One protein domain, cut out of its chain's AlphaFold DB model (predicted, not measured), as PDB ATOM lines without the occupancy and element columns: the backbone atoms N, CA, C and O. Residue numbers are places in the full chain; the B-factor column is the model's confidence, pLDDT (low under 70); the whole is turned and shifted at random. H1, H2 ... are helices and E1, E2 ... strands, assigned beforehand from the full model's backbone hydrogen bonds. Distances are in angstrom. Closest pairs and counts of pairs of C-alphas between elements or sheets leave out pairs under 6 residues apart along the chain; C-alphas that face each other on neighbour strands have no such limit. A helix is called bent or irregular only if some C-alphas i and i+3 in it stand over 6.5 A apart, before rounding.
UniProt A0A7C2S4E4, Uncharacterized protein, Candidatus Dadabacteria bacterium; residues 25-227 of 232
ATOM      1  N   PHE A  25     156.873 128.170 175.714       95.75
ATOM      2  CA  PHE A  25     157.915 129.038 175.165       95.75
ATOM      3  C   PHE A  25     159.147 129.024 176.067       95.75
ATOM      4  O   PHE A  25     159.021 129.068 177.291       95.75
ATOM      5  N   LEU A  26     160.329 129.020 175.453       96.94
ATOM      6  CA  LEU A  26     161.613 129.173 176.132       96.94
ATOM      7  C   LEU A  26     162.209 130.540 175.782       96.94
ATOM      8  O   LEU A  26     162.426 130.851 174.609       96.94
ATOM      9  N   VAL A  27     162.453 131.355 176.803       97.56
ATOM     10  CA  VAL A  27     162.975 132.722 176.678       97.56
ATOM     11  C   VAL A  27     164.275 132.884 177.463       97.56
ATOM     12  O   VAL A  27     164.561 132.129 178.391       97.56
ATOM     13  N   HIS A  28     165.071 133.887 177.113       97.50
ATOM     14  CA  HIS A  28     166.296 134.239 177.823       97.50
ATOM     15  C   HIS A  28     166.338 135.750 178.045       97.50
ATOM     16  O   HIS A  28     166.107 136.507 177.110       97.50
ATOM     17  N   ASP A  29     166.627 136.182 179.274       97.12
ATOM     18  CA  ASP A  29     166.749 137.601 179.610       97.12
ATOM     19  C   ASP A  29     168.228 138.005 179.690       97.12
ATOM     20  O   ASP A  29     168.878 137.693 180.694       97.12
ATOM     21  N   PRO A  30     168.770 138.693 178.668       95.75
ATOM     22  CA  PRO A  30     170.171 139.098 178.655       95.75
ATOM     23  C   PRO A  30     170.479 140.194 179.686       95.75
ATOM     24  O   PRO A  30     171.633 140.339 180.080       95.75
ATOM     25  N   VAL A  31     169.480 140.954 180.154       95.69
ATOM     26  CA  VAL A  31     169.691 142.021 181.145       95.69
ATOM     27  C   VAL A  31     169.896 141.416 182.525       95.69
ATOM     28  O   VAL A  31     170.866 141.740 183.202       95.69
ATOM     29  N   VAL A  32     169.019 140.494 182.927       94.19
ATOM     30  CA  VAL A  32     169.071 139.862 184.259       94.19
ATOM     31  C   VAL A  32     170.375 139.095 184.479       94.19
ATOM     32  O   VAL A  32     170.865 139.022 185.604       94.19
ATOM     33  N   VAL A  33     170.942 138.517 183.420       94.50
ATOM     34  CA  VAL A  33     172.185 137.737 183.508       94.50
ATOM     35  C   VAL A  33     173.454 138.557 183.264       94.50
ATOM     36  O   VAL A  33     174.537 137.987 183.351       94.50
ATOM     37  N   GLY A  34     173.334 139.854 182.956       94.19
ATOM     38  CA  GLY A  34     174.475 140.728 182.665       94.19
ATOM     39  C   GLY A  34     175.106 140.520 181.282       94.19
ATOM     40  O   GLY A  34     176.226 140.964 181.046       94.19
ATOM     41  N   ALA A  35     174.416 139.886 180.329       94.38
ATOM     42  CA  ALA A  35     174.995 139.542 179.025       94.38
ATOM     43  C   ALA A  35     175.363 140.763 178.170       94.38
ATOM     44  O   ALA A  35     176.189 140.642 177.270       94.38
ATOM     45  N   PHE A  36     174.788 141.941 178.434       95.00
ATOM     46  CA  PHE A  36     175.171 143.175 177.739       95.00
ATOM     47  C   PHE A  36     176.463 143.810 178.267       95.00
ATOM     48  O   PHE A  36     177.040 144.642 177.569       95.00
ATOM     49  N   GLU A  37     176.982 143.391 179.427       93.38
ATOM     50  CA  GLU A  37     178.243 143.920 179.969       93.38
ATOM     51  C   GLU A  37     179.426 143.670 179.025       93.38
ATOM     52  O   GLU A  37     180.335 144.494 178.940       93.38
ATOM     53  N   VAL A  38     179.386 142.587 178.238       92.06
ATOM     54  CA  VAL A  38     180.441 142.250 177.264       92.06
ATOM     55  C   VAL A  38     180.532 143.233 176.097       92.06
ATOM     56  O   VAL A  38     181.530 143.238 175.382       92.06
ATOM     57  N   MET A  39     179.497 144.050 175.882       92.81
ATOM     58  CA  MET A  39     179.537 145.125 174.892       92.81
ATOM     59  C   MET A  39     180.298 146.348 175.420       92.81
ATOM     60  O   MET A  39     180.719 147.193 174.630       92.81
ATOM     61  N   GLY A  40     180.484 146.455 176.741       90.00
ATOM     62  CA  GLY A  40     181.146 147.582 177.389       90.00
ATOM     63  C   GLY A  40     182.532 147.854 176.803       90.00
ATOM     64  O   GLY A  40     183.364 146.958 176.686       90.00
ATOM     65  N   GLY A  41     182.779 149.109 176.421       86.44
ATOM     66  CA  GLY A  41     184.046 149.537 175.820       86.44
ATOM     67  C   GLY A  41     184.184 149.268 174.316       86.44
ATOM     68  O   GLY A  41     185.243 149.544 173.751       86.44
ATOM     69  N   ILE A  42     183.143 148.756 173.646       91.88
ATOM     70  CA  ILE A  42     183.095 148.621 172.183       91.88
ATOM     71  C   ILE A  42     182.252 149.759 171.592       91.88
ATOM     72  O   ILE A  42     181.081 149.573 171.284       91.88
ATOM     73  N   ASP A  43     182.834 150.942 171.407       91.31
ATOM     74  CA  ASP A  43     182.088 152.103 170.884       91.31
ATOM     75  C   ASP A  43     181.922 152.094 169.354       91.31
ATOM     76  O   ASP A  43     181.067 152.790 168.811       91.31
ATOM     77  N   ASP A  44     182.738 151.308 168.646       93.62
ATOM     78  CA  ASP A  44     182.704 151.190 167.188       93.62
ATOM     79  C   ASP A  44     181.596 150.208 166.750       93.62
ATOM     80  O   ASP A  44     181.729 148.999 166.992       93.62
ATOM     81  N   PRO A  45     180.531 150.675 166.063       92.06
ATOM     82  CA  PRO A  45     179.432 149.816 165.620       92.06
ATOM     83  C   PRO A  45     179.889 148.668 164.719       92.06
ATOM     84  O   PRO A  45     179.309 147.585 164.748       92.06
ATOM     85  N   LYS A  46     180.959 148.875 163.944       93.88
ATOM     86  CA  LYS A  46     181.488 147.855 163.040       93.88
ATOM     87  C   LYS A  46     182.119 146.704 163.817       93.88
ATOM     88  O   LYS A  46     181.871 145.543 163.512       93.88
ATOM     89  N   LYS A  47     182.868 147.022 164.877       93.94
ATOM     90  CA  LYS A  47     183.431 146.019 165.795       93.94
ATOM     91  C   LYS A  47     182.341 145.288 166.563       93.94
ATOM     92  O   LYS A  47     182.461 144.085 166.779       93.94
ATOM     93  N   LEU A  48     181.283 145.991 166.960       94.44
ATOM     94  CA  LEU A  48     180.143 145.366 167.621       94.44
ATOM     95  C   LEU A  48     179.465 144.342 166.696       94.44
ATOM     96  O   LEU A  48     179.181 143.219 167.118       94.44
ATOM     97  N   GLU A  49     179.286 144.682 165.419       93.75
ATOM     98  CA  GLU A  49     178.684 143.780 164.437       93.75
ATOM     99  C   GLU A  49     179.609 142.601 164.105       93.75
ATOM    100  O   GLU A  49     179.162 141.457 164.065       93.75
ATOM    101  N   GLU A  50     180.907 142.840 163.928       91.81
ATOM    102  CA  GLU A  50     181.873 141.797 163.564       91.81
ATOM    103  C   GLU A  50     182.168 140.819 164.713       91.81
ATOM    104  O   GLU A  50     182.308 139.615 164.474       91.81
ATOM    105  N   HIS A  51     182.250 141.309 165.955       90.56
ATOM    106  CA  HIS A  51     182.675 140.506 167.108       90.56
ATOM    107  C   HIS A  51     181.533 140.010 167.984       90.56
ATOM    108  O   HIS A  51     181.675 138.948 168.584       90.56
ATOM    109  N   ILE A  52     180.433 140.760 168.077       93.50
ATOM    110  CA  ILE A  52     179.303 140.453 168.966       93.50
ATOM    111  C   ILE A  52     178.018 140.187 168.173       93.50
ATOM    112  O   ILE A  52     177.066 139.665 168.738       93.50
ATOM    113  N   LEU A  53     177.998 140.451 166.859       95.06
ATOM    114  CA  LEU A  53     176.827 140.295 165.984       95.06
ATOM    115  C   LEU A  53     175.674 141.256 166.325       95.06
ATOM    116  O   LEU A  53     174.517 140.979 166.017       95.06
ATOM    117  N   PHE A  54     175.994 142.412 166.915       94.75
ATOM    118  CA  PHE A  54     175.040 143.483 167.214       94.75
ATOM    119  C   PHE A  54     175.357 144.738 166.402       94.75
ATOM    120  O   PHE A  54     176.501 145.162 166.320       94.75
ATOM    121  N   ARG A  55     174.331 145.374 165.831       93.38
ATOM    122  CA  ARG A  55     174.501 146.602 165.029       93.38
ATOM    123  C   ARG A  55     174.677 147.862 165.874       93.38
ATOM    124  O   ARG A  55     175.205 148.860 165.396       93.38
ATOM    125  N   SER A  56     174.184 147.838 167.106       94.56
ATOM    126  CA  SER A  56     174.262 148.955 168.042       94.56
ATOM    127  C   SER A  56     174.091 148.471 169.476       94.56
ATOM    128  O   SER A  56     173.536 147.396 169.718       94.56
ATOM    129  N   HIS A  57     174.506 149.306 170.426       94.69
ATOM    130  CA  HIS A  57     174.231 149.089 171.842       94.69
ATOM    131  C   HIS A  57     172.729 149.185 172.127       94.69
ATOM    132  O   HIS A  57     172.094 150.158 171.703       94.69
ATOM    133  N   PRO A  58     172.138 148.215 172.841       93.81
ATOM    134  CA  PRO A  58     170.778 148.351 173.328       93.81
ATOM    135  C   PRO A  58     170.727 149.372 174.471       93.81
ATOM    136  O   PRO A  58     171.605 149.419 175.330       93.81
ATOM    137  N   ASN A  59     169.650 150.155 174.535       95.94
ATOM    138  CA  ASN A  59     169.311 150.861 175.768       95.94
ATOM    139  C   ASN A  59     168.824 149.816 176.784       95.94
ATOM    140  O   ASN A  59     167.736 149.268 176.620       95.94
ATOM    141  N   VAL A  60     169.645 149.519 177.794       96.00
ATOM    142  CA  VAL A  60     169.429 148.405 178.733       96.00
ATOM    143  C   VAL A  60     168.116 148.548 179.511       96.00
ATOM    144  O   VAL A  60     167.360 147.582 179.606       96.00
ATOM    145  N   ASP A  61     167.797 149.750 179.998       96.88
ATOM    146  CA  ASP A  61     166.568 149.997 180.762       96.88
ATOM    147  C   ASP A  61     165.318 149.830 179.898       96.88
ATOM    148  O   ASP A  61     164.334 149.210 180.314       96.88
ATOM    149  N   LEU A  62     165.353 150.363 178.674       97.88
ATOM    150  CA  LEU A  62     164.259 150.209 177.721       97.88
ATOM    151  C   LEU A  62     164.105 148.744 177.295       97.88
ATOM    152  O   LEU A  62     162.984 148.239 177.238       97.88
ATOM    153  N   TYR A  63     165.216 148.048 177.048       97.56
ATOM    154  CA  TYR A  63     165.214 146.632 176.695       97.56
ATOM    155  C   TYR A  63     164.573 145.793 177.802       97.56
ATOM    156  O   TYR A  63     163.694 144.982 177.525       97.56
ATOM    157  N   ALA A  64     164.954 146.018 179.063       97.75
ATOM    158  CA  ALA A  64     164.389 145.305 180.206       97.75
ATOM    159  C   ALA A  64     162.866 145.491 180.305       97.75
ATOM    160  O   ALA A  64     162.129 144.535 180.563       97.75
ATOM    161  N   GLN A  65     162.378 146.713 180.061       98.31
ATOM    162  CA  GLN A  65     160.943 147.010 180.035       98.31
ATOM    163  C   GLN A  65     160.231 146.281 178.889       98.31
ATOM    164  O   GLN A  65     159.201 145.645 179.113       98.31
ATOM    165  N   GLN A  66     160.793 146.330 177.676       98.12
ATOM    166  CA  GLN A  66     160.237 145.667 176.494       98.12
ATOM    167  C   GLN A  66     160.217 144.143 176.650       98.12
ATOM    168  O   GLN A  66     159.196 143.511 176.376       98.12
ATOM    169  N   HIS A  67     161.309 143.557 177.142       97.75
ATOM    170  CA  HIS A  67     161.421 142.122 177.363       97.75
ATOM    171  C   HIS A  67     160.421 141.635 178.418       97.75
ATOM    172  O   HIS A  67     159.702 140.664 178.187       97.75
ATOM    173  N   ARG A  68     160.286 142.354 179.542       98.19
ATOM    174  CA  ARG A  68     159.276 142.044 180.565       98.19
ATOM    175  C   ARG A  68     157.861 142.101 179.998       98.19
ATOM    176  O   ARG A  68     157.099 141.157 180.190       98.19
ATOM    177  N   ALA A  69     157.522 143.169 179.275       98.38
ATOM    178  CA  ALA A  69     156.206 143.313 178.658       98.38
ATOM    179  C   ALA A  69     155.916 142.185 177.650       98.38
ATOM    180  O   ALA A  69     154.807 141.647 177.623       98.38
ATOM    181  N   PHE A  70     156.917 141.780 176.865       97.94
ATOM    182  CA  PHE A  70     156.818 140.646 175.948       97.94
ATOM    183  C   PHE A  70     156.564 139.325 176.688       97.94
ATOM    184  O   PHE A  70     155.617 138.609 176.356       97.94
ATOM    185  N   VAL A  71     157.339 139.016 177.730       97.94
ATOM    186  CA  VAL A  71     157.159 137.784 178.514       97.94
ATOM    187  C   VAL A  71     155.816 137.771 179.253       97.94
ATOM    188  O   VAL A  71     155.161 136.731 179.320       97.94
ATOM    189  N   GLU A  72     155.349 138.910 179.767       98.06
ATOM    190  CA  GLU A  72     154.008 139.025 180.352       98.06
ATOM    191  C   GLU A  72     152.905 138.751 179.325       98.06
ATOM    192  O   GLU A  72     151.940 138.045 179.628       98.06
ATOM    193  N   LEU A  73     153.052 139.264 178.100       97.31
ATOM    194  CA  LEU A  73     152.127 138.967 177.011       97.31
ATOM    195  C   LEU A  73     152.133 137.471 176.672       97.31
ATOM    196  O   LEU A  73     151.057 136.890 176.521       97.31
ATOM    197  N   LEU A  74     153.309 136.836 176.606       96.56
ATOM    198  CA  LEU A  74     153.418 135.390 176.401       96.56
ATOM    199  C   LEU A  74     152.712 134.617 177.514       96.56
ATOM    200  O   LEU A  74     151.885 133.765 177.217       96.56
ATOM    201  N   ARG A  75     152.946 134.949 178.787       96.44
ATOM    202  CA  ARG A  75     152.321 134.265 179.936       96.44
ATOM    203  C   ARG A  75     150.795 134.371 179.959       96.44
ATOM    204  O   ARG A  75     150.131 133.471 180.457       96.44
ATOM    205  N   ARG A  76     150.224 135.447 179.410       96.50
ATOM    206  CA  ARG A  76     148.764 135.584 179.244       96.50
ATOM    207  C   ARG A  76     148.220 134.707 178.119       96.50
ATOM    208  O   ARG A  76     147.045 134.353 178.135       96.50
ATOM    209  N   ASN A  77     149.055 134.397 177.130       94.25
ATOM    210  CA  ASN A  77     148.635 133.759 175.890       94.25
ATOM    211  C   ASN A  77     149.166 132.343 175.706       94.25
ATOM    212  O   ASN A  77     148.699 131.700 174.785       94.25
ATOM    213  N   VAL A  78     150.075 131.831 176.529       94.12
ATOM    214  CA  VAL A  78     150.740 130.523 176.395       94.12
ATOM    215  C   VAL A  78     150.721 129.839 177.757       94.12
ATOM    216  O   VAL A  78     150.888 130.499 178.778       94.12
ATOM    217  N   ASN A  79     150.516 128.521 177.785       93.19
ATOM    218  CA  ASN A  79     150.344 127.789 179.042       93.19
ATOM    219  C   ASN A  79     151.619 127.785 179.895       93.19
ATOM    220  O   ASN A  79     151.541 127.885 181.118       93.19
ATOM    221  N   LYS A  80     152.787 127.646 179.260       96.94
ATOM    222  CA  LYS A  80     154.084 127.560 179.934       96.94
ATOM    223  C   LYS A  80     155.072 128.538 179.302       96.94
ATOM    224  O   LYS A  80     155.246 128.562 178.088       96.94
ATOM    225  N   VAL A  81     155.742 129.338 180.122       97.94
ATOM    226  CA  VAL A  81     156.848 130.195 179.681       97.94
ATOM    227  C   VAL A  81     158.000 129.972 180.641       97.94
ATOM    228  O   VAL A  81     157.863 130.266 181.827       97.94
ATOM    229  N   PHE A  82     159.100 129.440 180.122       97.94
ATOM    230  CA  PHE A  82     160.296 129.104 180.880       97.94
ATOM    231  C   PHE A  82     161.396 130.108 180.581       97.94
ATOM    232  O   PHE A  82     161.675 130.387 179.412       97.94
ATOM    233  N   TYR A  83     162.065 130.603 181.616       97.81
ATOM    234  CA  TYR A  83     163.356 131.244 181.422       97.81
ATOM    235  C   TYR A  83     164.463 130.195 181.348       97.81
ATOM    236  O   TYR A  83     164.506 129.241 182.123       97.81
ATOM    237  N   LEU A  84     165.427 130.413 180.456       97.00
ATOM    238  CA  LEU A  84     166.597 129.551 180.319       97.00
ATOM    239  C   LEU A  84     167.372 129.424 181.642       97.00
ATOM    240  O   LEU A  84     167.803 128.336 182.013       97.00
ATOM    241  N   SER A  85     167.484 130.519 182.398       96.62
ATOM    242  CA  SER A  85     168.120 130.539 183.720       96.62
ATOM    243  C   SER A  85     167.390 129.697 184.770       96.62
ATOM    244  O   SER A  85     168.043 129.174 185.668       96.62
ATOM    245  N   GLU A  86     166.068 129.543 184.674       96.62
ATOM    246  CA  GLU A  86     165.289 128.706 185.599       96.62
ATOM    247  C   GLU A  86     165.564 127.216 185.361       96.62
ATOM    248  O   GLU A  86     165.581 126.435 186.307       96.62
ATOM    249  N   LEU A  87     165.799 126.827 184.103       96.81
ATOM    250  CA  LEU A  87     166.019 125.431 183.722       96.81
ATOM    251  C   LEU A  87     167.472 124.987 183.902       96.81
ATOM    252  O   LEU A  87     167.715 123.848 184.296       96.81
ATOM    253  N   VAL A  88     168.429 125.856 183.569       96.94
ATOM    254  CA  VAL A  88     169.852 125.485 183.478       96.94
ATOM    255  C   VAL A  88     170.794 126.499 184.123       96.94
ATOM    256  O   VAL A  88     171.997 126.438 183.909       96.94
ATOM    257  N   GLY A  89     170.302 127.420 184.956       93.81
ATOM    258  CA  GLY A  89     171.122 128.492 185.540       93.81
ATOM    259  C   GLY A  89     172.322 128.033 186.379       93.81
ATOM    260  O   GLY A  89     173.258 128.814 186.564       93.81
ATOM    261  N   SER A  90     172.292 126.795 186.879       94.31
ATOM    262  CA  SER A  90     173.372 126.150 187.638       94.31
ATOM    263  C   SER A  90     174.265 125.228 186.798       94.31
ATOM    264  O   SER A  90     175.149 124.581 187.352       94.31
ATOM    265  N   TYR A  91     174.001 125.091 185.498       94.56
ATOM    266  CA  TYR A  91     174.729 124.188 184.611       94.56
ATOM    267  C   TYR A  91     175.909 124.949 184.008       94.56
ATOM    268  O   TYR A  91     175.774 126.118 183.655       94.56
ATOM    269  N   GLU A  92     177.043 124.275 183.814       92.94
ATOM    270  CA  GLU A  92     178.235 124.875 183.196       92.94
ATOM    271  C   GLU A  92     177.949 125.422 181.786       92.94
ATOM    272  O   GLU A  92     178.438 126.487 181.415       92.94
ATOM    273  N   SER A  93     177.085 124.753 181.011       90.44
ATOM    274  CA  SER A  93     176.705 125.216 179.669       90.44
ATOM    275  C   SER A  93     176.116 126.632 179.679       90.44
ATOM    276  O   SER A  93     176.367 127.408 178.754       90.44
ATOM    277  N   PHE A  94     175.423 127.014 180.757       94.38
ATOM    278  CA  PHE A  94     174.789 128.321 180.903       94.38
ATOM    279  C   PHE A  94     175.777 129.481 181.080       94.38
ATOM    280  O   PHE A  94     175.414 130.628 180.820       94.38
ATOM    281  N   ASP A  95     177.035 129.231 181.448       92.00
ATOM    282  CA  ASP A  95     178.036 130.300 181.574       92.00
ATOM    283  C   ASP A  95     178.275 131.019 180.244       92.00
ATOM    284  O   ASP A  95     178.523 132.228 180.215       92.00
ATOM    285  N   SER A  96     178.147 130.290 179.133       86.06
ATOM    286  CA  SER A  96     178.232 130.874 177.799       86.06
ATOM    287  C   SER A  96     177.044 131.799 177.506       86.06
ATOM    288  O   SER A  96     177.242 132.921 177.043       86.06
ATOM    289  N   ALA A  97     175.828 131.385 177.868       87.56
ATOM    290  CA  ALA A  97     174.611 132.186 177.768       87.56
ATOM    291  C   ALA A  97     174.661 133.461 178.625       87.56
ATOM    292  O   ALA A  97     174.213 134.509 178.173       87.56
ATOM    293  N   ARG A  98     175.257 133.414 179.828       90.25
ATOM    294  CA  ARG A  98     175.426 134.607 180.687       90.25
ATOM    295  C   ARG A  98     176.262 135.706 180.034       90.25
ATOM    296  O   ARG A  98     176.099 136.867 180.377       90.25
ATOM    297  N   LYS A  99     177.171 135.341 179.129       90.38
ATOM    298  CA  LYS A  99     178.144 136.253 178.507       90.38
ATOM    299  C   LYS A  99     177.888 136.489 177.020       90.38
ATOM    300  O   LYS A  99     178.637 137.229 176.392       90.38
ATOM    301  N   ASN A 100     176.876 135.850 176.438       93.94
ATOM    302  CA  ASN A 100     176.574 135.979 175.021       93.94
ATOM    303  C   ASN A 100     175.221 136.679 174.827       93.94
ATOM    304  O   ASN A 100     174.177 136.041 174.976       93.94
ATOM    305  N   PRO A 101     175.209 137.957 174.416       95.06
ATOM    306  CA  PRO A 101     173.969 138.705 174.244       95.06
ATOM    307  C   PRO A 101     173.079 138.160 173.118       95.06
ATOM    308  O   PRO A 101     171.886 138.451 173.098       95.06
ATOM    309  N   ASN A 102     173.613 137.338 172.205       96.31
ATOM    310  CA  ASN A 102     172.828 136.692 171.148       96.31
ATOM    311  C   ASN A 102     171.930 135.563 171.668       96.31
ATOM    312  O   ASN A 102     170.998 135.175 170.968       96.31
ATOM    313  N   GLN A 103     172.156 135.062 172.889       96.56
ATOM    314  CA  GLN A 103     171.363 133.970 173.460       96.56
ATOM    315  C   GLN A 103     169.870 134.314 173.588       96.56
ATOM    316  O   GLN A 103     169.033 133.411 173.646       96.56
ATOM    317  N   VAL A 104     169.515 135.605 173.602       96.69
ATOM    318  CA  VAL A 104     168.113 136.044 173.576       96.69
ATOM    319  C   VAL A 104     167.372 135.603 172.311       96.69
ATOM    320  O   VAL A 104     166.163 135.379 172.351       96.69
ATOM    321  N   PHE A 105     168.087 135.403 171.202       96.19
ATOM    322  CA  PHE A 105     167.548 134.854 169.962       96.19
ATOM    323  C   PHE A 105     167.499 133.321 170.030       96.19
ATOM    324  O   PHE A 105     168.154 132.616 169.264       96.19
ATOM    325  N   THR A 106     166.688 132.799 170.956       96.00
ATOM    326  CA  THR A 106     166.563 131.358 171.247       96.00
ATOM    327  C   THR A 106     166.107 130.519 170.049       96.00
ATOM    328  O   THR A 106     166.316 129.307 170.042       96.00
ATOM    329  N   ARG A 107     165.522 131.156 169.024       95.25
ATOM    330  CA  ARG A 107     165.071 130.526 167.777       95.25
ATOM    331  C   ARG A 107     166.193 129.817 167.025       95.25
ATOM    332  O   ARG A 107     165.954 128.747 166.478       95.25
ATOM    333  N   ASP A 108     167.389 130.398 166.971       96.19
ATOM    334  CA  ASP A 108     168.417 129.885 166.063       96.19
ATOM    335  C   ASP A 108     169.134 128.652 166.595       96.19
ATOM    336  O   ASP A 108     169.609 127.835 165.812       96.19
ATOM    337  N   SER A 109     169.249 128.531 167.915       96.00
ATOM    338  CA  SER A 109     170.132 127.555 168.555       96.00
ATOM    339  C   SER A 109     169.503 126.160 168.675       96.00
ATOM    340  O   SER A 109     170.207 125.175 168.915       96.00
ATOM    341  N   LEU A 110     168.178 126.052 168.533       96.12
ATOM    342  CA  LEU A 110     167.453 124.792 168.658       96.12
ATOM    343  C   LEU A 110     166.129 124.833 167.896       96.12
ATOM    344  O   LEU A 110     165.342 125.764 168.040       96.12
ATOM    345  N   ILE A 111     165.872 123.791 167.113       96.06
ATOM    346  CA  ILE A 111     164.703 123.701 166.240       96.06
ATOM    347  C   ILE A 111     163.750 122.658 166.806       96.06
ATOM    348  O   ILE A 111     164.134 121.511 167.034       96.06
ATOM    349  N   THR A 112     162.494 123.048 166.994       93.88
ATOM    350  CA  THR A 112     161.392 122.124 167.282       93.88
ATOM    351  C   THR A 112     160.547 121.952 166.026       93.88
ATOM    352  O   THR A 112     160.393 122.885 165.236       93.88
ATOM    353  N   ILE A 113     160.027 120.743 165.811       90.69
ATOM    354  CA  ILE A 113     159.166 120.429 164.669       90.69
ATOM    355  C   ILE A 113     157.789 120.041 165.218       90.69
ATOM    356  O   ILE A 113     157.706 119.083 165.984       90.69
ATOM    357  N   PRO A 114     156.693 120.711 164.814       89.25
ATOM    358  CA  PRO A 114     155.351 120.459 165.347       89.25
ATOM    359  C   PRO A 114     154.872 119.003 165.240       89.25
ATOM    360  O   PRO A 114     154.071 118.552 166.052       89.25
ATOM    361  N   TRP A 115     155.358 118.256 164.247       89.81
ATOM    362  CA  TRP A 115     154.999 116.847 164.026       89.81
ATOM    363  C   TRP A 115     155.824 115.859 164.860       89.81
ATOM    364  O   TRP A 115     155.560 114.660 164.817       89.81
ATOM    365  N   ILE A 116     156.812 116.358 165.603       91.00
ATOM    366  CA  ILE A 116     157.694 115.592 166.482       91.00
ATOM    367  C   ILE A 116     157.728 116.317 167.842       91.00
ATOM    368  O   ILE A 116     158.740 116.913 168.202       91.00
ATOM    369  N   PRO A 117     156.608 116.339 168.587       89.12
ATOM    370  CA  PRO A 117     156.428 117.229 169.742       89.12
ATOM    371  C   PRO A 117     157.427 116.987 170.884       89.12
ATOM    372  O   PRO A 117     157.754 117.918 171.613       89.12
ATOM    373  N   ASP A 118     157.947 115.764 170.995       92.38
ATOM    374  CA  ASP A 118     158.937 115.376 172.007       92.38
ATOM    375  C   ASP A 118     160.376 115.430 171.465       92.38
ATOM    376  O   ASP A 118     161.303 114.923 172.093       92.38
ATOM    377  N   GLY A 119     160.573 115.989 170.268       95.25
ATOM    378  CA  GLY A 119     161.840 115.976 169.552       95.25
ATOM    379  C   GLY A 119     162.408 117.368 169.299       95.25
ATOM    380  O   GLY A 119     161.680 118.342 169.100       95.25
ATOM    381  N   TYR A 120     163.734 117.453 169.240       96.94
ATOM    382  CA  TYR A 120     164.440 118.641 168.771       96.94
ATOM    383  C   TYR A 120     165.562 118.302 167.790       96.94
ATOM    384  O   TYR A 120     166.143 117.217 167.816       96.94
ATOM    385  N   ILE A 121     165.900 119.272 166.946       97.62
ATOM    386  CA  ILE A 121     167.131 119.280 166.161       97.62
ATOM    387  C   ILE A 121     168.042 120.335 166.774       97.62
ATOM    388  O   ILE A 121     167.698 121.519 166.843       97.62
ATOM    389  N   LYS A 122     169.215 119.904 167.235       97.06
ATOM    390  CA  LYS A 122     170.234 120.823 167.736       97.06
ATOM    391  C   LYS A 122     170.827 121.596 166.562       97.06
ATOM    392  O   LYS A 122     171.364 120.993 165.632       97.06
ATOM    393  N   ALA A 123     170.758 122.922 166.612       96.81
ATOM    394  CA  ALA A 123     171.357 123.747 165.575       96.81
ATOM    395  C   ALA A 123     172.886 123.668 165.636       96.81
ATOM    396  O   ALA A 123     173.483 123.545 166.712       96.81
ATOM    397  N   ARG A 124     173.532 123.809 164.478       96.94
ATOM    398  CA  ARG A 124     174.985 123.912 164.363       96.94
ATOM    399  C   ARG A 124     175.335 125.251 163.738       96.94
ATOM    400  O   ARG A 124     175.428 125.382 162.519       96.94
ATOM    401  N   MET A 125     175.540 126.223 164.619       96.50
ATOM    402  CA  MET A 125     175.746 127.623 164.263       96.50
ATOM    403  C   MET A 125     176.957 127.816 163.344       96.50
ATOM    404  O   MET A 125     178.058 127.308 163.614       96.50
ATOM    405  N   ALA A 126     176.772 128.608 162.286       95.50
ATOM    406  CA  ALA A 126     177.831 128.913 161.328       95.50
ATOM    407  C   ALA A 126     178.935 129.754 161.986       95.50
ATOM    408  O   ALA A 126     180.130 129.496 161.803       95.50
ATOM    409  N   LYS A 127     178.540 130.738 162.805       94.69
ATOM    410  CA  LYS A 127     179.471 131.602 163.540       94.69
ATOM    411  C   LYS A 127     179.954 130.912 164.823       94.69
ATOM    412  O   LYS A 127     179.120 130.586 165.668       94.69
ATOM    413  N   PRO A 128     181.279 130.739 165.024       92.44
ATOM    414  CA  PRO A 128     181.819 130.084 166.217       92.44
ATOM    415  C   PRO A 128     181.336 130.687 167.537       92.44
ATOM    416  O   PRO A 128     181.012 129.931 168.445       92.44
ATOM    417  N   LEU A 129     181.210 132.020 167.602       93.00
ATOM    418  CA  LEU A 129     180.703 132.754 168.767       93.00
ATOM    419  C   LEU A 129     179.354 132.221 169.269       93.00
ATOM    420  O   LEU A 129     179.124 132.178 170.470       93.00
ATOM    421  N   ARG A 130     178.479 131.803 168.348       95.00
ATOM    422  CA  ARG A 130     177.113 131.377 168.662       95.00
ATOM    423  C   ARG A 130     176.991 129.893 168.994       95.00
ATOM    424  O   ARG A 130     175.977 129.472 169.529       95.00
ATOM    425  N   ARG A 131     178.000 129.069 168.690       93.81
ATOM    426  CA  ARG A 131     177.927 127.605 168.896       93.81
ATOM    427  C   ARG A 131     177.608 127.191 170.340       93.81
ATOM    428  O   ARG A 131     176.819 126.261 170.490       93.81
ATOM    429  N   PRO A 132     178.134 127.861 171.387       94.38
ATOM    430  CA  PRO A 132     177.759 127.548 172.765       94.38
ATOM    431  C   PRO A 132     176.266 127.748 173.075       94.38
ATOM    432  O   PRO A 132     175.745 127.116 173.995       94.38
ATOM    433  N   GLU A 133     175.547 128.565 172.293       96.31
ATOM    434  CA  GLU A 133     174.108 128.780 172.490       96.31
ATOM    435  C   GLU A 133     173.321 127.470 172.338       96.31
ATOM    436  O   GLU A 133     172.413 127.183 173.122       96.31
ATOM    437  N   SER A 134     173.710 126.636 171.367       96.06
ATOM    438  CA  SER A 134     173.080 125.337 171.118       96.06
ATOM    439  C   SER A 134     173.302 124.349 172.265       96.06
ATOM    440  O   SER A 134     172.437 123.515 172.517       96.06
ATOM    441  N   GLU A 135     174.433 124.428 172.973       95.50
ATOM    442  CA  GLU A 135     174.715 123.578 174.142       95.50
ATOM    443  C   GLU A 135     173.813 123.947 175.324       95.50
ATOM    444  O   GLU A 135     173.245 123.077 175.989       95.50
ATOM    445  N   THR A 136     173.638 125.249 175.564       96.31
ATOM    446  CA  THR A 136     172.757 125.739 176.631       96.31
ATOM    447  C   THR A 136     171.304 125.359 176.358       96.31
ATOM    448  O   THR A 136     170.607 124.862 177.244       96.31
ATOM    449  N   MET A 137     170.852 125.555 175.118       97.31
ATOM    450  CA  MET A 137     169.488 125.225 174.709       97.31
ATOM    451  C   MET A 137     169.230 123.718 174.734       97.31
ATOM    452  O   MET A 137     168.176 123.298 175.208       97.31
ATOM    453  N   GLU A 138     170.195 122.897 174.307       97.19
ATOM    454  CA  GLU A 138     170.104 121.439 174.417       97.19
ATOM    455  C   GLU A 138     169.928 120.993 175.877       97.19
ATOM    456  O   GLU A 138     169.043 120.191 176.176       97.19
ATOM    457  N   ALA A 139     170.743 121.520 176.797       97.12
ATOM    458  CA  ALA A 139     170.618 121.200 178.217       97.12
ATOM    459  C   ALA A 139     169.225 121.566 178.760       97.12
ATOM    460  O   ALA A 139     168.628 120.787 179.502       97.12
ATOM    461  N   ALA A 140     168.679 122.710 178.342       97.44
ATOM    462  CA  ALA A 140     167.369 123.173 178.782       97.44
ATOM    463  C   ALA A 140     166.226 122.286 178.281       97.44
ATOM    464  O   ALA A 140     165.362 121.904 179.068       97.44
ATOM    465  N   VAL A 141     166.223 121.908 176.999       97.00
ATOM    466  CA  VAL A 141     165.146 121.060 176.466       97.00
ATOM    467  C   VAL A 141     165.226 119.618 176.963       97.00
ATOM    468  O   VAL A 141     164.187 118.979 177.115       97.00
ATOM    469  N   LYS A 142     166.422 119.121 177.309       96.88
ATOM    470  CA  LYS A 142     166.577 117.827 177.991       96.88
ATOM    471  C   LYS A 142     165.934 117.834 179.377       96.88
ATOM    472  O   LYS A 142     165.273 116.863 179.732       96.88
ATOM    473  N   THR A 143     166.045 118.932 180.131       96.94
ATOM    474  CA  THR A 143     165.316 119.110 181.404       96.94
ATOM    475  C   THR A 143     163.797 119.088 181.206       96.94
ATOM    476  O   THR A 143     163.062 118.663 182.094       96.94
ATOM    477  N   LEU A 144     163.321 119.498 180.027       96.06
ATOM    478  CA  LEU A 144     161.910 119.442 179.640       96.06
ATOM    479  C   LEU A 144     161.486 118.085 179.044       96.06
ATOM    480  O   LEU A 144     160.313 117.913 178.724       96.06
ATOM    481  N   GLY A 145     162.405 117.121 178.921       96.56
ATOM    482  CA  GLY A 145     162.121 115.764 178.449       96.56
ATOM    483  C   GLY A 145     162.156 115.569 176.932       96.56
ATOM    484  O   GLY A 145     161.767 114.497 176.472       96.56
ATOM    485  N   LEU A 146     162.619 116.553 176.152       97.12
ATOM    486  CA  LEU A 146     162.741 116.396 174.701       97.12
ATOM    487  C   LEU A 146     163.977 115.555 174.336       97.12
ATOM    488  O   LEU A 146     165.018 115.616 174.997       97.12
ATOM    489  N   ALA A 147     163.868 114.808 173.239       97.12
ATOM    490  CA  ALA A 147     164.910 113.946 172.693       97.12
ATOM    491  C   ALA A 147     165.527 114.524 171.409       97.12
ATOM    492  O   ALA A 147     164.848 115.142 170.588       97.12
ATOM    493  N   GLU A 148     166.829 114.303 171.217       97.44
ATOM    494  CA  GLU A 148     167.512 114.668 169.973       97.44
ATOM    495  C   GLU A 148     167.001 113.775 168.837       97.44
ATOM    496  O   GLU A 148     167.081 112.552 168.930       97.44
ATOM    497  N   ILE A 149     166.476 114.384 167.773       96.12
ATOM    498  CA  ILE A 149     165.989 113.663 166.588       96.12
ATOM    499  C   ILE A 149     167.182 113.250 165.728       96.12
ATOM    500  O   ILE A 149     167.353 112.084 165.387       96.12
ATOM    501  N   ILE A 150     168.022 114.229 165.392       95.25
ATOM    502  CA  ILE A 150     169.201 114.078 164.539       95.25
ATOM    503  C   ILE A 150     170.299 115.034 165.002       95.25
ATOM    504  O   ILE A 150     170.026 116.102 165.557       95.25
ATOM    505  N   ARG A 151     171.546 114.671 164.695       95.31
ATOM    506  CA  ARG A 151     172.735 115.464 165.000       95.31
ATOM    507  C   ARG A 151     173.399 115.951 163.720       95.31
ATOM    508  O   ARG A 151     173.898 115.143 162.945       95.31
ATOM    509  N   ILE A 152     173.461 117.266 163.525       97.25
ATOM    510  CA  ILE A 152     174.082 117.853 162.330       97.25
ATOM    511  C   ILE A 152     175.601 117.562 162.309       97.25
ATOM    512  O   ILE A 152     176.291 117.909 163.275       97.25
ATOM    513  N   PRO A 153     176.138 116.961 161.226       96.19
ATOM    514  CA  PRO A 153     177.560 116.657 161.068       96.19
ATOM    515  C   PRO A 153     178.480 117.871 161.193       96.19
ATOM    516  O   PRO A 153     178.096 119.008 160.914       96.19
ATOM    517  N   GLU A 154     179.742 117.633 161.556       92.81
ATOM    518  CA  GLU A 154     180.658 118.719 161.908       92.81
ATOM    519  C   GLU A 154     180.961 119.707 160.776       92.81
ATOM    520  O   GLU A 154     181.201 120.892 161.037       92.81
ATOM    521  N   ASN A 155     180.943 119.213 159.540       94.81
ATOM    522  CA  ASN A 155     181.213 119.942 158.304       94.81
ATOM    523  C   ASN A 155     179.992 120.705 157.755       94.81
ATOM    524  O   ASN A 155     180.133 121.434 156.763       94.81
ATOM    525  N   LEU A 156     178.820 120.551 158.376       97.12
ATOM    526  CA  LEU A 156     177.561 121.183 157.985       97.12
ATOM    527  C   LEU A 156     177.144 122.264 158.989       97.12
ATOM    528  O   LEU A 156     177.632 122.310 160.118       97.12
ATOM    529  N   PHE A 157     176.252 123.154 158.554       97.19
ATOM    530  CA  PHE A 157     175.681 124.213 159.389       97.19
ATOM    531  C   PHE A 157     174.171 124.274 159.187       97.19
ATOM    532  O   PHE A 157     173.693 124.080 158.065       97.19
ATOM    533  N   LEU A 158     173.461 124.533 160.280       98.00
ATOM    534  CA  LEU A 158     172.015 124.719 160.339       98.00
ATOM    535  C   LEU A 158     171.720 125.710 161.462       98.00
ATOM    536  O   LEU A 158     172.115 125.447 162.599       98.00
ATOM    537  N   GLU A 159     171.020 126.798 161.162       98.00
ATOM    538  CA  GLU A 159     170.480 127.718 162.169       98.00
ATOM    539  C   GLU A 159     168.951 127.715 162.105       98.00
ATOM    540  O   GLU A 159     168.359 127.581 161.035       98.00
ATOM    541  N   GLY A 160     168.299 127.825 163.261       96.81
ATOM    542  CA  GLY A 160     166.851 127.674 163.357       96.81
ATOM    543  C   GLY A 160     166.037 128.729 162.615       96.81
ATOM    544  O   GLY A 160     164.967 128.387 162.121       96.81
ATOM    545  N   GLY A 161     166.553 129.949 162.428       96.38
ATOM    546  CA  GLY A 161     165.900 130.950 161.580       96.38
ATOM    547  C   GLY A 161     165.769 130.545 160.104       96.38
ATOM    548  O   GLY A 161     164.979 131.131 159.366       96.38
ATOM    549  N   ASP A 162     166.508 129.528 159.642       97.62
ATOM    550  CA  ASP A 162     166.339 128.982 158.292       97.62
ATOM    551  C   ASP A 162     165.262 127.906 158.192       97.62
ATOM    552  O   ASP A 162     164.844 127.602 157.079       97.62
ATOM    553  N   VAL A 163     164.807 127.331 159.308       96.56
ATOM    554  CA  VAL A 163     163.878 126.198 159.309       96.56
ATOM    555  C   VAL A 163     162.494 126.659 159.728       96.56
ATOM    556  O   VAL A 163     162.247 126.970 160.890       96.56
ATOM    557  N   VAL A 164     161.562 126.640 158.778       94.19
ATOM    558  CA  VAL A 164     160.173 127.040 159.008       94.19
ATOM    559  C   VAL A 164     159.252 125.837 158.789       94.19
ATOM    560  O   VAL A 164     159.055 125.410 157.643       94.19
ATOM    561  N   PRO A 165     158.658 125.282 159.863       91.94
ATOM    562  CA  PRO A 165     157.611 124.280 159.754       91.94
ATOM    563  C   PRO A 165     156.383 124.812 159.018       91.94
ATOM    564  O   PRO A 165     155.733 125.776 159.429       91.94
ATOM    565  N   PHE A 166     156.041 124.146 157.925       88.88
ATOM    566  CA  PHE A 166     154.998 124.554 157.003       88.88
ATOM    567  C   PHE A 166     154.096 123.368 156.645       88.88
ATOM    568  O   PHE A 166     154.490 122.205 156.697       88.88
ATOM    569  N   SER A 167     152.853 123.648 156.268       84.19
ATOM    570  CA  SER A 167     151.954 122.614 155.764       84.19
ATOM    571  C   SER A 167     151.333 123.061 154.458       84.19
ATOM    572  O   SER A 167     150.750 124.142 154.370       84.19
ATOM    573  N   ARG A 168     151.438 122.212 153.434       80.00
ATOM    574  CA  ARG A 168     150.854 122.465 152.115       80.00
ATOM    575  C   ARG A 168     150.152 121.221 151.614       80.00
ATOM    576  O   ARG A 168     150.754 120.158 151.541       80.00
ATOM    577  N   HIS A 169     148.879 121.356 151.248       84.38
ATOM    578  CA  HIS A 169     148.074 120.240 150.734       84.38
ATOM    579  C   HIS A 169     148.097 119.001 151.654       84.38
ATOM    580  O   HIS A 169     148.195 117.875 151.176       84.38
ATOM    581  N   GLY A 170     148.050 119.212 152.975       82.62
ATOM    582  CA  GLY A 170     148.061 118.137 153.974       82.62
ATOM    583  C   GLY A 170     149.426 117.485 154.226       82.62
ATOM    584  O   GLY A 170     149.502 116.561 155.029       82.62
ATOM    585  N   LYS A 171     150.496 117.959 153.577       89.44
ATOM    586  CA  LYS A 171     151.861 117.482 153.810       89.44
ATOM    587  C   LYS A 171     152.560 118.250 154.927       89.44
ATOM    588  O   LYS A 171     152.376 119.461 155.066       89.44
ATOM    589  N   ARG A 172     153.405 117.538 155.666       92.12
ATOM    590  CA  ARG A 172     154.372 118.033 156.647       92.12
ATOM    591  C   ARG A 172     155.617 118.522 155.907       92.12
ATOM    592  O   ARG A 172     156.479 117.724 155.541       92.12
ATOM    593  N   THR A 173     155.684 119.819 155.636       93.12
ATOM    594  CA  THR A 173     156.694 120.429 154.765       93.12
ATOM    595  C   THR A 173     157.640 121.307 155.573       93.12
ATOM    596  O   THR A 173     157.201 122.253 156.216       93.12
ATOM    597  N   LEU A 174     158.950 121.092 155.503       94.56
ATOM    598  CA  LEU A 174     159.894 122.101 155.996       94.56
ATOM    599  C   LEU A 174     160.275 123.045 154.857       94.56
ATOM    600  O   LEU A 174     160.724 122.595 153.804       94.56
ATOM    601  N   LEU A 175     160.123 124.351 155.069       95.75
ATOM    602  CA  LEU A 175     160.833 125.337 154.259       95.75
ATOM    603  C   LEU A 175     162.205 125.537 154.895       95.75
ATOM    604  O   LEU A 175     162.282 125.781 156.100       95.75
ATOM    605  N   VAL A 176     163.266 125.402 154.103       97.69
ATOM    606  CA  VAL A 176     164.638 125.531 154.600       97.69
ATOM    607  C   VAL A 176     165.417 126.516 153.741       97.69
ATOM    608  O   VAL A 176     165.649 126.273 152.555       97.69
ATOM    609  N   GLY A 177     165.820 127.635 154.339       97.94
ATOM    610  CA  GLY A 177     166.747 128.581 153.725       97.94
ATOM    611  C   GLY A 177     168.148 127.983 153.594       97.94
ATOM    612  O   GLY A 177     168.617 127.303 154.505       97.94
ATOM    613  N   TYR A 178     168.841 128.243 152.486       98.25
ATOM    614  CA  TYR A 178     170.270 127.945 152.359       98.25
ATOM    615  C   TYR A 178     171.051 129.151 151.832       98.25
ATOM    616  O   TYR A 178     170.563 129.920 151.006       98.25
ATOM    617  N   GLY A 179     172.274 129.331 152.335       95.94
ATOM    618  CA  GLY A 179     173.108 130.499 152.078       95.94
ATOM    619  C   GLY A 179     174.091 130.772 153.230       95.94
ATOM    620  O   GLY A 179     174.845 129.873 153.604       95.94
ATOM    621  N   PRO A 180     174.123 131.991 153.811       94.00
ATOM    622  CA  PRO A 180     175.159 132.377 154.778       94.00
ATOM    623  C   PRO A 180     175.209 131.575 156.089       94.00
ATOM    624  O   PRO A 180     176.280 131.485 156.695       94.00
ATOM    625  N   ARG A 181     174.071 131.049 156.563       96.06
ATOM    626  CA  ARG A 181     173.955 130.378 157.875       96.06
ATOM    627  C   ARG A 181     173.633 128.884 157.797       96.06
ATOM    628  O   ARG A 181     174.015 128.149 158.706       96.06
ATOM    629  N   THR A 182     173.058 128.426 156.688       97.69
ATOM    630  CA  THR A 182     172.721 127.016 156.443       97.69
ATOM    631  C   THR A 182     173.242 126.579 155.075       97.69
ATOM    632  O   THR A 182     173.007 127.250 154.073       97.69
ATOM    633  N   LYS A 183     173.976 125.462 155.014       96.62
ATOM    634  CA  LYS A 183     174.522 124.928 153.752       96.62
ATOM    635  C   LYS A 183     173.467 124.159 152.955       96.62
ATOM    636  O   LYS A 183     172.625 123.492 153.547       96.62
ATOM    637  N   LEU A 184     173.573 124.163 151.624       97.75
ATOM    638  CA  LEU A 184     172.705 123.351 150.762       97.75
ATOM    639  C   LEU A 184     172.837 121.853 151.077       97.75
ATOM    640  O   LEU A 184     171.842 121.142 151.143       97.75
ATOM    641  N   GLU A 185     174.050 121.377 151.356       98.38
ATOM    642  CA  GLU A 185     174.311 119.982 151.722       98.38
ATOM    643  C   GLU A 185     173.599 119.572 153.018       98.38
ATOM    644  O   GLU A 185     173.243 118.406 153.194       98.38
ATOM    645  N   THR A 186     173.330 120.535 153.905       98.25
ATOM    646  CA  THR A 186     172.512 120.305 155.096       98.25
ATOM    647  C   THR A 186     171.087 119.911 154.722       98.25
ATOM    648  O   THR A 186     170.514 119.065 155.398       98.25
ATOM    649  N   LEU A 187     170.512 120.447 153.641       98.38
ATOM    650  CA  LEU A 187     169.150 120.103 153.222       98.38
ATOM    651  C   LEU A 187     169.063 118.646 152.769       98.38
ATOM    652  O   LEU A 187     168.106 117.970 153.131       98.38
ATOM    653  N   TYR A 188     170.066 118.142 152.042       98.12
ATOM    654  CA  TYR A 188     170.125 116.726 151.663       98.12
ATOM    655  C   TYR A 188     170.267 115.824 152.892       98.12
ATOM    656  O   TYR A 188     169.547 114.838 153.016       98.12
ATOM    657  N   TYR A 189     171.111 116.211 153.853       98.31
ATOM    658  CA  TYR A 189     171.228 115.486 155.119       98.31
ATOM    659  C   TYR A 189     169.896 115.447 155.892       98.31
ATOM    660  O   TYR A 189     169.468 114.389 156.349       98.31
ATOM    661  N   LEU A 190     169.206 116.588 156.005       97.94
ATOM    662  CA  LEU A 190     167.882 116.664 156.632       97.94
ATOM    663  C   LEU A 190     166.852 115.814 155.883       97.94
ATOM    664  O   LEU A 190     166.013 115.176 156.512       97.94
ATOM    665  N   GLN A 191     166.910 115.799 154.551       97.56
ATOM    666  CA  GLN A 191     166.010 115.023 153.707       97.56
ATOM    667  C   GLN A 191     166.134 113.528 154.007       97.56
ATOM    668  O   GLN A 191     165.129 112.877 154.290       97.56
ATOM    669  N   GLU A 192     167.360 113.005 153.974       97.44
ATOM    670  CA  GLU A 192     167.653 111.597 154.248       97.44
ATOM    671  C   GLU A 192     167.249 111.195 155.667       97.44
ATOM    672  O   GLU A 192     166.722 110.103 155.872       97.44
ATOM    673  N   ALA A 193     167.457 112.086 156.639       96.44
ATOM    674  CA  ALA A 193     167.235 111.777 158.042       96.44
ATOM    675  C   ALA A 193     165.776 111.953 158.505       96.44
ATOM    676  O   ALA A 193     165.341 111.252 159.416       96.44
ATOM    677  N   LEU A 194     165.010 112.882 157.916       96.62
ATOM    678  CA  LEU A 194     163.671 113.242 158.410       96.62
ATOM    679  C   LEU A 194     162.519 112.713 157.551       96.62
ATOM    680  O   LEU A 194     161.464 112.404 158.105       96.62
ATOM    681  N   ILE A 195     162.664 112.621 156.223       96.12
ATOM    682  CA  ILE A 195     161.549 112.200 155.352       96.12
ATOM    683  C   ILE A 195     161.059 110.770 155.636       96.12
ATOM    684  O   ILE A 195     159.848 110.557 155.622       96.12
ATOM    685  N   PRO A 196     161.929 109.778 155.913       94.50
ATOM    686  CA  PRO A 196     161.461 108.408 156.110       94.50
ATOM    687  C   PRO A 196     160.440 108.248 157.246       94.50
ATOM    688  O   PRO A 196     159.569 107.383 157.161       94.50
ATOM    689  N   GLU A 197     160.523 109.079 158.291       90.88
ATOM    690  CA  GLU A 197     159.755 108.867 159.527       90.88
ATOM    691  C   GLU A 197     158.968 110.093 160.015       90.88
ATOM    692  O   GLU A 197     157.958 109.947 160.708       90.88
ATOM    693  N   HIS A 198     159.378 111.313 159.665       93.12
ATOM    694  CA  HIS A 198     158.962 112.499 160.417       93.12
ATOM    695  C   HIS A 198     158.288 113.600 159.596       93.12
ATOM    696  O   HIS A 198     157.377 114.257 160.110       93.12
ATOM    697  N   ILE A 199     158.697 113.802 158.346       94.69
ATOM    698  CA  ILE A 199     158.165 114.843 157.452       94.69
ATOM    699  C   ILE A 199     157.922 114.267 156.055       94.69
ATOM    700  O   ILE A 199     158.370 113.168 155.760       94.69
ATOM    701  N   ASP A 200     157.230 114.996 155.184       95.50
ATOM    702  CA  ASP A 200     156.883 114.499 153.846       95.50
ATOM    703  C   ASP A 200     157.710 115.166 152.738       95.50
ATOM    704  O   ASP A 200     157.924 114.582 151.677       95.50
ATOM    705  N   GLU A 201     158.168 116.400 152.959       95.25
ATOM    706  CA  GLU A 201     158.963 117.143 151.981       95.25
ATOM    707  C   GLU A 201     159.810 118.248 152.632       95.25
ATOM    708  O   GLU A 201     159.459 118.816 153.669       95.25
ATOM    709  N   ILE A 202     160.923 118.576 151.974       97.00
ATOM    710  CA  ILE A 202     161.729 119.768 152.243       97.00
ATOM    711  C   ILE A 202     161.719 120.627 150.981       97.00
ATOM    712  O   ILE A 202     162.003 120.133 149.889       97.00
ATOM    713  N   ILE A 203     161.407 121.911 151.129       96.50
ATOM    714  CA  ILE A 203     161.530 122.911 150.068       96.50
ATOM    715  C   ILE A 203     162.716 123.808 150.416       96.50
ATOM    716  O   ILE A 203     162.657 124.592 151.363       96.50
ATOM    717  N   GLY A 204     163.792 123.675 149.643       97.38
ATOM    718  CA  GLY A 204     164.965 124.536 149.753       97.38
ATOM    719  C   GLY A 204     164.725 125.906 149.129       97.38
ATOM    720  O   GLY A 204     164.173 125.997 148.031       97.38
ATOM    721  N   ILE A 205     165.152 126.966 149.812       97.25
ATOM    722  CA  ILE A 205     165.045 128.350 149.345       97.25
ATOM    723  C   ILE A 205     166.434 128.982 149.374       97.25
ATOM    724  O   ILE A 205     167.020 129.155 150.442       97.25
ATOM    725  N   GLU A 206     166.954 129.352 148.206       97.44
ATOM    726  CA  GLU A 206     168.218 130.081 148.127       97.44
ATOM    727  C   GLU A 206     168.060 131.483 148.702       97.44
ATOM    728  O   GLU A 206     167.185 132.251 148.288       97.44
ATOM    729  N   LEU A 207     168.927 131.834 149.643       96.38
ATOM    730  CA  LEU A 207     168.963 133.163 150.222       96.38
ATOM    731  C   LEU A 207     169.947 134.044 149.456       96.38
ATOM    732  O   LEU A 207     171.085 133.662 149.186       96.38
ATOM    733  N   ALA A 208     169.533 135.279 149.179       92.44
ATOM    734  CA  ALA A 208     170.463 136.304 148.725       92.44
ATOM    735  C   ALA A 208     171.571 136.514 149.774       92.44
ATOM    736  O   ALA A 208     171.301 136.491 150.973       92.44
ATOM    737  N   GLY A 209     172.806 136.791 149.343       88.19
ATOM    738  CA  GLY A 209     173.973 136.818 150.243       88.19
ATOM    739  C   GLY A 209     173.919 137.828 151.403       88.19
ATOM    740  O   GLY A 209     174.657 137.682 152.372       88.19
ATOM    741  N   TRP A 210     173.043 138.834 151.334       88.44
ATOM    742  CA  TRP A 210     172.815 139.820 152.401       88.44
ATOM    743  C   TRP A 210     171.756 139.386 153.428       88.44
ATOM    744  O   TRP A 210     171.591 140.034 154.464       88.44
ATOM    745  N   ARG A 211     171.012 138.310 153.157       92.81
ATOM    746  CA  ARG A 211     169.991 137.764 154.048       92.81
ATOM    747  C   ARG A 211     170.628 136.711 154.949       92.81
ATOM    748  O   ARG A 211     171.173 135.730 154.461       92.81
ATOM    749  N   LEU A 212     170.551 136.922 156.263       92.62
ATOM    750  CA  LEU A 212     171.143 135.997 157.235       92.62
ATOM    751  C   LEU A 212     170.386 134.670 157.300       92.62
ATOM    752  O   LEU A 212     171.014 133.626 157.167       92.62
ATOM    753  N   ASN A 213     169.064 134.739 157.472       95.69
ATOM    754  CA  ASN A 213     168.189 133.583 157.618       95.69
ATOM    755  C   ASN A 213     166.859 133.786 156.872       95.69
ATOM    756  O   ASN A 213     166.491 134.927 156.553       95.69
ATOM    757  N   LEU A 214     166.151 132.688 156.592       95.62
ATOM    758  CA  LEU A 214     164.856 132.690 155.904       95.62
ATOM    759  C   LEU A 214     163.797 133.522 156.642       95.62
ATOM    760  O   LEU A 214     163.160 134.370 156.020       95.62
ATOM    761  N   ASP A 215     163.635 133.328 157.950       91.56
ATOM    762  CA  ASP A 215     162.583 133.951 158.769       91.56
ATOM    763  C   ASP A 215     162.644 135.489 158.819       91.56
ATOM    764  O   ASP A 215     161.615 136.162 158.899       91.56
ATOM    765  N   GLY A 216     163.833 136.073 158.661       88.94
ATOM    766  CA  GLY A 216     164.015 137.519 158.532       88.94
ATOM    767  C   GLY A 216     163.504 138.101 157.205       88.94
ATOM    768  O   GLY A 216     163.385 139.323 157.075       88.94
ATOM    769  N   GLY A 217     163.255 137.261 156.196       85.19
ATOM    770  CA  GLY A 217     162.768 137.647 154.866       85.19
ATOM    771  C   GLY A 217     161.471 136.962 154.435       85.19
ATOM    772  O   GLY A 217     160.891 137.360 153.428       85.19
ATOM    773  N   PHE A 218     161.015 135.948 155.163       85.38
ATOM    774  CA  PHE A 218     159.807 135.201 154.862       85.38
ATOM    775  C   PHE A 218     159.276 134.555 156.141       85.38
ATOM    776  O   PHE A 218     159.914 133.676 156.711       85.38
ATOM    777  N   CYS A 219     158.075 134.943 156.561       80.06
ATOM    778  CA  CYS A 219     157.380 134.288 157.661       80.06
ATOM    779  C   CYS A 219     155.939 133.993 157.227       80.06
ATOM    780  O   CYS A 219     155.208 134.925 156.866       80.06
ATOM    781  N   PRO A 220     155.519 132.718 157.195       76.31
ATOM    782  CA  PRO A 220     154.173 132.376 156.780       76.31
ATOM    783  C   PRO A 220     153.163 132.806 157.855       76.31
ATOM    784  O   PRO A 220     153.354 132.578 159.046       76.31
ATOM    785  N   SER A 221     152.075 133.446 157.423       70.75
ATOM    786  CA  SER A 221     151.009 133.958 158.290       70.75
ATOM    787  C   SER A 221     149.636 133.492 157.783       70.75
ATOM    788  O   SER A 221     149.452 133.375 156.568       70.75
ATOM    789  N   PRO A 222     148.636 133.266 158.667       61.47
ATOM    790  CA  PRO A 222     147.357 132.647 158.300       61.47
ATOM    791  C   PRO A 222     146.547 133.395 157.230       61.47
ATOM    792  O   PRO A 222     145.599 132.838 156.683       61.47
ATOM    793  N   ARG A 223     146.850 134.676 156.974       53.56
ATOM    794  CA  ARG A 223     146.063 135.545 156.080       53.56
ATOM    795  C   ARG A 223     146.868 136.227 154.973       53.56
ATOM    796  O   ARG A 223     146.260 136.911 154.153       53.56
ATOM    797  N   MET A 224     148.196 136.092 154.938       43.56
ATOM    798  CA  MET A 224     149.032 136.787 153.951       43.56
ATOM    799  C   MET A 224     150.459 136.237 153.924       43.56
ATOM    800  O   MET A 224     151.039 135.963 154.970       43.56
ATOM    801  N   TRP A 225     151.047 136.152 152.733       52.06
ATOM    802  CA  TRP A 225     152.482 135.933 152.554       52.06
ATOM    803  C   TRP A 225     153.173 137.295 152.623       52.06
ATOM    804  O   TRP A 225     153.027 138.105 151.708       52.06
ATOM    805  N   LEU A 226     153.866 137.586 153.723       47.31
ATOM    806  CA  LEU A 226     154.611 138.834 153.854       47.31
ATOM    807  C   LEU A 226     156.026 138.627 153.317       47.31
ATOM    808  O   LEU A 226     156.853 137.980 153.954       47.31
ATOM    809  N   PHE A 227     156.295 139.205 152.150       45.62
ATOM    810  CA  PHE A 227     157.652 139.493 151.705       45.62
ATOM    811  C   PHE A 227     157.970 140.925 152.149       45.62
ATOM    812  O   PHE A 227     157.412 141.862 151.571       45.62
TER     813      PHE A 227
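AT A GLANCE: This is residues 25 to 227 of the 232 residues of an uncharacterized protein of Candidatus Dadabacteria bacterium (UniProt A0A7C2S4E4). Two small sheets of three strands, E3 E4 E5 and E6 E7 E8, each have a helix over one face, H8 and H9 respectively, and H9 also reaches the first sheet at E5. The short helices H4, H5 and H7 pack on H8; on the side of the body away from E6 E7 E8 the long helix H3 packs on the strand pair E1 E2, while H1 and H2 lie together at one end. The printed part has 203 residues, with nine named helices and ten named strands in the order E1 H1 H2 H3 E2 H4 H5 H6 H7 E3 E4 H8 E5 E6 E7 H9 E8 E9 E10. Both three-stranded sheets are mixed, E1 E2 is parallel, E9 E10 is an antiparallel hairpin, and the class is mixed, helices and strands. The whole is compact, with a radius of gyration of the C-alphas of 17.3 A, and spans 49 by 38 by 38 A.

HOW THE PARTS SIT: Begin at the strongly twisted sheet of E6, residues 163 to 168, E7, 171 to 178, and E8, 201 to 206. E6 and E7 form an antiparallel hairpin, with N 166 and O 173 2.8 A apart; E7 and E8 are parallel, with N 203 and O 174 2.8 A apart. H9, residues 184 to 194, is on this sheet at a height of 9.6 A, over E7 and E8, making two layers, a helix on one face of a sheet. E7, H9, E8 is a strand-helix-strand unit, two parallel neighbour strands with a helix between, and its crossover is right-handed. Look next at E3, residues 110 to 113, E4, 116 to 122, and E5, 147 to 151. E3 and E4 form an antiparallel hairpin, with N 111 and O 121 2.9 A apart; E4 and E5 are parallel, with N 147 and O 118 2.8 A apart. H9 is on this sheet too, its closest C-alphas to E5 being those of Ala 193 and Ile 150, 7.2 A. H8, residues 128 to 143, is on one face, again two layers, at a height of 7.8 A; E4, H8, E5 is a second such unit, also right-handed. H8 is the hub. It touches H4, residues 84 to 88, at Leu 87 and Ala 140, 5.6 A between C-alphas; H5, 94 to 99, at Phe 94 and Thr 136, 5.4 A; and H7, 106 to 109, at Ser 109 and Ser 134, 4.5 A. H6, residues 101 to 104, only just touches it, with 3 pairs of C-alphas within 8 A. H1, residues 35 to 39, touches H5 at Ala 35 and Lys 99, 4.6 A; H2, 45 to 52, is close to H1 but not clearly touching, at 7.3 A. E1, residues 25 to 27, and E2, 80 to 83, are parallel, with N 27 and O 82 2.9 A apart; with H1, H2 and H3, residues 60 to 77, between them they make a third unit. The C-alphas of Arg 75 in H3 and Val 81 are 6.1 A apart. E9, residues 219 to 221, and E10, 224 to 226, form a hairpin, with N 224 and O 221 3.4 A apart. Every O i to N i+4 pair is within hydrogen-bond range in H2, H3 and H4, against 0 of 1 in H1, which has 1 of 2 O i to N i+3 pairs, 1 of 2 in H5, 8 of 12 in H8 and 6 of 7 in H9; H6 and H7 are too short for one.

IN THESE COORDINATES: Find C-alpha 25 at (157.915, 129.038, 175.165), where E1 begins. H3 runs 25.6 A from C-alpha 60 at (169.429, 148.405, 178.733), H8 25.0 A, E7 21.2 A and H9 15.6 A. H8 is irregular, with C-alphas 129 and 132 7.2 A apart. E10 ends at C-alpha 226, (154.611, 138.834, 153.854).

THE WHOLE: The C-alphas of Gly 41 and His 169 are the two farthest apart, at 52.7 A. The printed part has no cut; the links E5 to E6, 11 residues, and E8 to E9, 12 residues, are long. Mean pLDDT of the printed part is 93.2, and residues 222 to 227 are under 70.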